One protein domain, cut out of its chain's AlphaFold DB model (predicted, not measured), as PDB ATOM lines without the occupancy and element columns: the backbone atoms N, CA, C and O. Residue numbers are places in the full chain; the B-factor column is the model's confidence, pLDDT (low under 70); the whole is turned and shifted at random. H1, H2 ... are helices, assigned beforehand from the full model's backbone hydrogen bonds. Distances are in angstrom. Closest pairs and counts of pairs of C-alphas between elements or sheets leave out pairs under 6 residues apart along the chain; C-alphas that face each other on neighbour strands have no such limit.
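What this domain is: This is residues 13 to 74 of the 89 residues of an uncharacterized protein of Bryobacteraceae bacterium (UniProt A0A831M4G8). A long helix, H2, makes a rod with a short helix at each end, H1 and H3, both turned to the same side like the arms of a wide, shallow bracket. H1 packs on residues 30 to 33 of H2, while H3 has no contact with either helix. The printed part has 62 residues with three named helices, in the order H1, H2, H3, and no named strand; it is all helix. It is extended, with a radius of gyration of the C-alphas of 19.9 A and spans of 55 by 24 by 13 A.

How they stand to each other: H1, residues 13 to 23, and H2, residues 30 to 58, touch through residues 30 to 33 of H2 alone. Their closest C-alphas, those of Val 18 and Val 30, are 6.5 A apart. Their lines are only just about perpendicular, at 70.0 degrees. H3, residues 65 to 74, is apart from both. In H1, H2 and H3 every O i to N i+4 pair is within hydrogen-bond range.

Where its parts are: H1 begins at C-alpha 13, (-65.560, 11.784, 34.086). H2 measures 42.2 A from C-alpha 30 to C-alpha 58; H1 measures 15.2 A and H3 14.5 A. H3 ends at C-alpha 74, (-23.242, 7.965, 28.915).

The domain as a whole: The two C-alphas farthest apart, those of Ala 23 and Lys 66, are 55.2 A apart. Both links are short, and the printed part has no cut. No printed residue is under 70 in pLDDT.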
ATOM      1  N   GLU A  13     -65.501  10.372  34.457       97.56
ATOM      2  CA  GLU A  13     -65.560  11.784  34.086       97.56
ATOM      3  C   GLU A  13     -65.366  11.980  32.577       97.56
ATOM      4  O   GLU A  13     -66.154  12.670  31.934       97.56
ATOM      5  N   GLN A  14     -64.427  11.251  31.968       96.50
ATOM      6  CA  GLN A  14     -64.251  11.258  30.514       96.50
ATOM      7  C   GLN A  14     -65.520  10.771  29.806       96.50
ATOM      8  O   GLN A  14     -65.955  11.355  28.814       96.50
ATOM      9  N   LEU A  15     -66.167   9.718  30.319       96.94
ATOM     10  CA  LEU A  15     -67.419   9.233  29.738       96.94
ATOM     11  C   LEU A  15     -68.556  10.261  29.870       96.94
ATOM     12  O   LEU A  15     -69.389  10.358  28.961       96.94
ATOM     13  N   ARG A  16     -68.612  11.028  30.967       97.94
ATOM     14  CA  ARG A  16     -69.585  12.119  31.142       97.94
ATOM     15  C   ARG A  16     -69.376  13.229  30.123       97.94
ATOM     16  O   ARG A  16     -70.341  13.606  29.458       97.94
ATOM     17  N   GLU A  17     -68.145  13.694  29.947       97.31
ATOM     18  CA  GLU A  17     -67.820  14.734  28.964       97.31
ATOM     19  C   GLU A  17     -68.185  14.300  27.540       97.31
ATOM     20  O   GLU A  17     -68.860  15.031  26.811       97.31
ATOM     21  N   VAL A  18     -67.846  13.064  27.158       96.62
ATOM     22  CA  VAL A  18     -68.199  12.529  25.832       96.62
ATOM     23  C   VAL A  18     -69.715  12.510  25.625       96.62
ATOM     24  O   VAL A  18     -70.204  12.840  24.542       96.62
ATOM     25  N   ARG A  19     -70.487  12.150  26.655       97.31
ATOM     26  CA  ARG A  19     -71.955  12.178  26.586       97.31
ATOM     27  C   ARG A  19     -72.498  13.600  26.464       97.31
ATOM     28  O   ARG A  19     -73.463  13.783  25.727       97.31
ATOM     29  N   ALA A  20     -71.889  14.582  27.125       97.75
ATOM     30  CA  ALA A  20     -72.281  15.985  27.007       97.75
ATOM     31  C   ALA A  20     -72.077  16.513  25.576       97.75
ATOM     32  O   ALA A  20     -72.985  17.121  25.017       97.75
ATOM     33  N   ILE A  21     -70.945  16.189  24.940       96.88
ATOM     34  CA  ILE A  21     -70.650  16.551  23.539       96.88
ATOM     35  C   ILE A  21     -71.677  15.935  22.576       96.88
ATOM     36  O   ILE A  21     -72.162  16.593  21.652       96.88
ATOM     37  N   VAL A  22     -72.043  14.669  22.794       97.81
ATOM     38  CA  VAL A  22     -73.083  13.998  21.998       97.81
ATOM     39  C   VAL A  22     -74.451  14.645  22.225       97.81
ATOM     40  O   VAL A  22     -75.171  14.893  21.263       97.81
ATOM     41  N   ALA A  23     -74.805  14.957  23.475       97.31
ATOM     42  CA  ALA A  23     -76.064  15.624  23.810       97.31
ATOM     43  C   ALA A  23     -76.156  17.035  23.208       97.31
ATOM     44  O   ALA A  23     -77.235  17.457  22.799       97.31
ATOM     45  N   ALA A  24     -75.024  17.730  23.085       97.38
ATOM     46  CA  ALA A  24     -74.909  19.007  22.387       97.38
ATOM     47  C   ALA A  24     -74.991  18.883  20.850       97.38
ATOM     48  O   ALA A  24     -74.906  19.887  20.147       97.38
ATOM     49  N   GLY A  25     -75.131  17.668  20.303       95.88
ATOM     50  CA  GLY A  25     -75.233  17.423  18.861       95.88
ATOM     51  C   GLY A  25     -73.910  17.549  18.102       95.88
ATOM     52  O   GLY A  25     -73.900  17.496  16.875       95.88
ATOM     53  N   GLN A  26     -72.783  17.686  18.804       95.12
ATOM     54  CA  GLN A  26     -71.459  17.851  18.193       95.12
ATOM     55  C   GLN A  26     -70.863  16.520  17.704       95.12
ATOM     56  O   GLN A  26     -69.905  16.507  16.934       95.12
ATOM     57  N   ALA A  27     -71.430  15.389  18.132       96.12
ATOM     58  CA  ALA A  27     -71.104  14.062  17.632       96.12
ATOM     59  C   ALA A  27     -72.367  13.197  17.545       96.12
ATOM     60  O   ALA A  27     -73.215  13.233  18.431       96.12
ATOM     61  N   ALA A  28     -72.466  12.359  16.508       94.81
ATOM     62  CA  ALA A  28     -73.652  11.530  16.270       94.81
ATOM     63  C   ALA A  28     -73.912  10.481  17.372       94.81
ATOM     64  O   ALA A  28     -75.049  10.078  17.591       94.81
ATOM     65  N   ASN A  29     -72.854   9.984  18.020       97.12
ATOM     66  CA  ASN A  29     -72.898   9.091  19.181       97.12
ATOM     67  C   ASN A  29     -71.489   8.933  19.785       97.12
ATOM     68  O   ASN A  29     -70.494   9.359  19.195       97.12
ATOM     69  N   VAL A  30     -71.401   8.253  20.933       95.69
ATOM     70  CA  VAL A  30     -70.138   7.981  21.645       95.69
ATOM     71  C   VAL A  30     -69.124   7.254  20.755       95.69
ATOM     72  O   VAL A  30     -67.958   7.631  20.707       95.69
ATOM     73  N   SER A  31     -69.542   6.232  20.002       95.06
ATOM     74  CA  SER A  31     -68.619   5.500  19.126       95.06
ATOM     75  C   SER A  31     -68.093   6.366  17.979       95.06
ATOM     76  O   SER A  31     -66.939   6.210  17.592       95.06
ATOM     77  N   ALA A  32     -68.909   7.268  17.432       95.12
ATOM     78  CA  ALA A  32     -68.488   8.218  16.409       95.12
ATOM     79  C   ALA A  32     -67.454   9.207  16.964       95.12
ATOM     80  O   ALA A  32     -66.422   9.413  16.326       95.12
ATOM     81  N   PHE A  33     -67.684   9.727  18.175       96.25
ATOM     82  CA  PHE A  33     -66.715  10.568  18.881       96.25
ATOM     83  C   PHE A  33     -65.371   9.847  19.058       96.25
ATOM     84  O   PHE A  33     -64.336  10.353  18.630       96.25
ATOM     85  N   VAL A  34     -65.381   8.625  19.604       95.19
ATOM     86  CA  VAL A  34     -64.149   7.856  19.855       95.19
ATOM     87  C   VAL A  34     -63.408   7.543  18.553       95.19
ATOM     88  O   VAL A  34     -62.193   7.700  18.491       95.19
ATOM     89  N   LYS A  35     -64.115   7.149  17.484       94.62
ATOM     90  CA  LYS A  35     -63.486   6.914  16.170       94.62
ATOM     91  C   LYS A  35     -62.813   8.173  15.627       94.62
ATOM     92  O   LYS A  35     -61.714   8.076  15.088       94.62
ATOM     93  N   HIS A  36     -63.462   9.329  15.764       94.31
ATOM     94  CA  HIS A  36     -62.894  10.602  15.332       94.31
ATOM     95  C   HIS A  36     -61.639  10.953  16.137       94.31
ATOM     96  O   HIS A  36     -60.600  11.218  15.541       94.31
ATOM     97  N   ALA A  37     -61.701  10.855  17.470       93.88
ATOM     98  CA  ALA A  37     -60.564  11.121  18.349       93.88
ATOM     99  C   ALA A  37     -59.360  10.210  18.044       93.88
ATOM    100  O   ALA A  37     -58.234  10.690  17.937       93.88
ATOM    101  N   VAL A  38     -59.594   8.910  17.824       93.69
ATOM    102  CA  VAL A  38     -58.543   7.967  17.403       93.69
ATOM    103  C   VAL A  38     -57.950   8.369  16.052       93.69
ATOM    104  O   VAL A  38     -56.735   8.327  15.884       93.69
ATOM    105  N   GLY A  39     -58.785   8.787  15.096       91.88
ATOM    106  CA  GLY A  39     -58.322   9.291  13.803       91.88
ATOM    107  C   GLY A  39     -57.402  10.504  13.946       91.88
ATOM    108  O   GLY A  39     -56.302  10.495  13.402       91.88
ATOM    109  N   VAL A  40     -57.814  11.500  14.737       92.19
ATOM    110  CA  VAL A  40     -57.016  12.706  15.014       92.19
ATOM    111  C   VAL A  40     -55.683  12.340  15.664       92.19
ATOM    112  O   VAL A  40     -54.643  12.781  15.186       92.19
ATOM    113  N   ALA A  41     -55.693  11.486  16.690       88.50
ATOM    114  CA  ALA A  41     -54.474  11.069  17.382       88.50
ATOM    115  C   ALA A  41     -53.491  10.329  16.456       88.50
ATOM    116  O   ALA A  41     -52.283  10.551  16.521       88.50
ATOM    117  N   LEU A  42     -53.994   9.469  15.563       88.56
ATOM    118  CA  LEU A  42     -53.158   8.780  14.576       88.56
ATOM    119  C   LEU A  42     -52.581   9.747  13.535       88.56
ATOM    120  O   LEU A  42     -51.413   9.614  13.164       88.56
ATOM    121  N   SER A  43     -53.377  10.709  13.068       84.75
ATOM    122  CA  SER A  43     -52.923  11.739  12.131       84.75
ATOM    123  C   SER A  43     -51.868  12.653  12.747       84.75
ATOM    124  O   SER A  43     -50.860  12.919  12.096       84.75
ATOM    125  N   ASP A  44     -52.056  13.081  13.996       85.12
ATOM    126  CA  ASP A  44     -51.088  13.907  14.720       85.12
ATOM    127  C   ASP A  44     -49.768  13.155  14.934       85.12
ATOM    128  O   ASP A  44     -48.707  13.637  14.544       85.12
ATOM    129  N   ALA A  45     -49.826  11.904  15.407       80.50
ATOM    130  CA  ALA A  45     -48.638  11.063  15.551       80.50
ATOM    131  C   ALA A  45     -47.899  10.845  14.216       80.50
ATOM    132  O   ALA A  45     -46.665  10.822  14.174       80.50
ATOM    133  N   ALA A  46     -48.634  10.693  13.108       79.81
ATOM    134  CA  ALA A  46     -48.041  10.590  11.780       79.81
ATOM    135  C   ALA A  46     -47.381  11.907  11.343       79.81
ATOM    136  O   ALA A  46     -46.255  11.867  10.845       79.81
ATOM    137  N   GLY A  47     -48.040  13.047  11.576       80.88
ATOM    138  CA  GLY A  47     -47.518  14.382  11.284       80.88
ATOM    139  C   GLY A  47     -46.248  14.692  12.075       80.88
ATOM    140  O   GLY A  47     -45.231  15.052  11.487       80.88
ATOM    141  N   TRP A  48     -46.260  14.434  13.382       85.88
ATOM    142  CA  TRP A  48     -45.089  14.576  14.251       85.88
ATOM    143  C   TRP A  48     -43.917  13.709  13.788       85.88
ATOM    144  O   TRP A  48     -42.769  14.150  13.777       85.88
ATOM    145  N   ARG A  49     -44.197  12.470  13.367       83.06
ATOM    146  CA  ARG A  49     -43.176  11.552  12.852       83.06
ATOM    147  C   ARG A  49     -42.561  12.038  11.541       83.06
ATOM    148  O   ARG A  49     -41.365  11.839  11.356       83.06
ATOM    149  N   GLU A  50     -43.341  12.626  10.637       85.06
ATOM    150  CA  GLU A  50     -42.784  13.212   9.410       85.06
ATOM    151  C   GLU A  50     -41.987  14.485   9.705       85.06
ATOM    152  O   GLU A  50     -40.835  14.570   9.289       85.06
ATOM    153  N   MET A  51     -42.514  15.392  10.533       88.44
ATOM    154  CA  MET A  51     -41.784  16.590  10.967       88.44
ATOM    155  C   MET A  51     -40.440  16.231  11.617       88.44
ATOM    156  O   MET A  51     -39.411  16.819  11.291       88.44
ATOM    157  N   LEU A  52     -40.418  15.218  12.491       88.50
ATOM    158  CA  LEU A  52     -39.185  14.730  13.108       88.50
ATOM    159  C   LEU A  52     -38.209  14.160  12.073       88.50
ATOM    160  O   LEU A  52     -37.006  14.378  12.184       88.50
ATOM    161  N   LYS A  53     -38.688  13.414  11.072       87.88
ATOM    162  CA  LYS A  53     -37.814  12.878  10.017       87.88
ATOM    163  C   LYS A  53     -37.200  13.980   9.165       87.88
ATOM    164  O   LYS A  53     -36.045  13.831   8.770       87.88
ATOM    165  N   ASP A  54     -37.961  15.018   8.845       89.31
ATOM    166  CA  ASP A  54     -37.468  16.142   8.053       89.31
ATOM    167  C   ASP A  54     -36.440  16.945   8.851       89.31
ATOM    168  O   ASP A  54     -35.319  17.116   8.375       89.31
ATOM    169  N   ALA A  55     -36.739  17.272  10.112       89.44
ATOM    170  CA  ALA A  55     -35.783  17.914  11.012       89.44
ATOM    171  C   ALA A  55     -34.496  17.089  11.164       89.44
ATOM    172  O   ALA A  55     -33.399  17.615  11.009       89.44
ATOM    173  N   LEU A  56     -34.610  15.771  11.382       89.94
ATOM    174  CA  LEU A  56     -33.441  14.894  11.446       89.94
ATOM    175  C   LEU A  56     -32.648  14.928  10.142       89.94
ATOM    176  O   LEU A  56     -31.429  14.992  10.194       89.94
ATOM    177  N   ARG A  57     -33.299  14.905   8.973       89.25
ATOM    178  CA  ARG A  57     -32.612  14.969   7.672       89.25
ATOM    179  C   ARG A  57     -31.808  16.257   7.517       89.25
ATOM    180  O   ARG A  57     -30.692  16.197   7.009       89.25
ATOM    181  N   GLU A  58     -32.349  17.379   7.978       91.88
ATOM    182  CA  GLU A  58     -31.666  18.676   7.973       91.88
ATOM    183  C   GLU A  58     -30.496  18.727   8.966       91.88
ATOM    184  O   GLU A  58     -29.493  19.388   8.701       91.88
ATOM    185  N   THR A  59     -30.571  17.985  10.076       89.50
ATOM    186  CA  THR A  59     -29.569  18.015  11.156       89.50
ATOM    187  C   THR A  59     -28.606  16.820  11.172       89.50
ATOM    188  O   THR A  59     -28.033  16.517  12.216       89.50
ATOM    189  N   GLY A  60     -28.405  16.126  10.047       88.06
ATOM    190  CA  GLY A  60     -27.403  15.045   9.932       88.06
ATOM    191  C   GLY A  60     -27.952  13.613   9.889       88.06
ATOM    192  O   GLY A  60     -27.189  12.652   9.844       88.06
ATOM    193  N   GLY A  61     -29.269  13.462   9.823       88.50
ATOM    194  CA  GLY A  61     -29.988  12.207   9.645       88.50
ATOM    195  C   GLY A  61     -30.379  11.501  10.951       88.50
ATOM    196  O   GLY A  61     -30.139  11.991  12.054       88.50
ATOM    197  N   PRO A  62     -31.039  10.333  10.846       87.19
ATOM    198  CA  PRO A  62     -31.388   9.520  12.005       87.19
ATOM    199  C   PRO A  62     -30.150   9.014  12.755       87.19
ATOM    200  O   PRO A  62     -29.151   8.653  12.136       87.19
ATOM    201  N   LEU A  63     -30.273   8.878  14.080       89.19
ATOM    202  CA  LEU A  63     -29.206   8.394  14.958       89.19
ATOM    203  C   LEU A  63     -28.633   7.051  14.476       89.19
ATOM    204  O   LEU A  63     -29.347   6.042  14.384       89.19
ATOM    205  N   THR A  64     -27.328   7.016  14.223       91.19
ATOM    206  CA  THR A  64     -26.628   5.798  13.822       91.19
ATOM    207  C   THR A  64     -26.502   4.820  14.990       91.19
ATOM    208  O   THR A  64     -26.609   5.167  16.169       91.19
ATOM    209  N   LYS A  65     -26.213   3.550  14.682       92.50
ATOM    210  CA  LYS A  65     -25.980   2.524  15.714       92.50
ATOM    211  C   LYS A  65     -24.815   2.882  16.646       92.50
ATOM    212  O   LYS A  65     -24.867   2.553  17.825       92.50
ATOM    213  N   LYS A  66     -23.781   3.545  16.117       91.94
ATOM    214  CA  LYS A  66     -22.598   3.953  16.887       91.94
ATOM    215  C   LYS A  66     -22.931   5.086  17.854       91.94
ATOM    216  O   LYS A  66     -22.594   4.987  19.027       91.94
ATOM    217  N   GLU A  67     -23.640   6.108  17.382       92.62
ATOM    218  CA  GLU A  67     -24.077   7.232  18.221       92.62
ATOM    219  C   GLU A  67     -25.055   6.776  19.299       92.62
ATOM    220  O   GLU A  67     -24.939   7.196  20.445       92.62
ATOM    221  N   ARG A  68     -25.963   5.850  18.965       93.06
ATOM    222  CA  ARG A  68     -26.852   5.231  19.951       93.06
ATOM    223  C   ARG A  68     -26.071   4.508  21.042       93.06
ATOM    224  O   ARG A  68     -26.315   4.757  22.211       93.06
ATOM    225  N   ALA A  69     -25.112   3.661  20.668       92.88
ATOM    226  CA  ALA A  69     -24.300   2.926  21.636       92.88
ATOM    227  C   ALA A  69     -23.466   3.860  22.531       92.88
ATOM    228  O   ALA A  69     -23.327   3.607  23.726       92.88
ATOM    229  N   TRP A  70     -22.936   4.948  21.968       94.38
ATOM    230  CA  TRP A  70     -22.244   5.988  22.729       94.38
ATOM    231  C   TRP A  70     -23.188   6.717  23.700       94.38
ATOM    232  O   TRP A  70     -22.857   6.863  24.875       94.38
ATOM    233  N   ALA A  71     -24.381   7.111  23.245       92.75
ATOM    234  CA  ALA A  71     -25.376   7.783  24.078       92.75
ATOM    235  C   ALA A  71     -25.871   6.869  25.205       92.75
ATOM    236  O   ALA A  71     -25.921   7.292  26.356       92.75
ATOM    237  N   ASP A  72     -26.154   5.601  24.904       91.50
ATOM    238  CA  ASP A  72     -26.559   4.606  25.897       91.50
ATOM    239  C   ASP A  72     -25.470   4.404  26.963       91.50
ATOM    240  O   ASP A  72     -25.793   4.228  28.136       91.50
ATOM    241  N   ALA A  73     -24.187   4.473  26.597       89.81
ATOM    242  CA  ALA A  73     -23.082   4.346  27.545       89.81
ATOM    243  C   ALA A  73     -22.970   5.532  28.523       89.81
ATOM    244  O   ALA A  73     -22.507   5.341  29.646       89.81
ATOM    245  N   ILE A  74     -23.385   6.736  28.115       92.75
ATOM    246  CA  ILE A  74     -23.242   7.965  28.915       92.75
ATOM    247  C   ILE A  74     -24.529   8.314  29.667       92.75
ATOM    248  O   ILE A  74     -24.474   8.783  30.801       92.75
TER     249      ILE A  74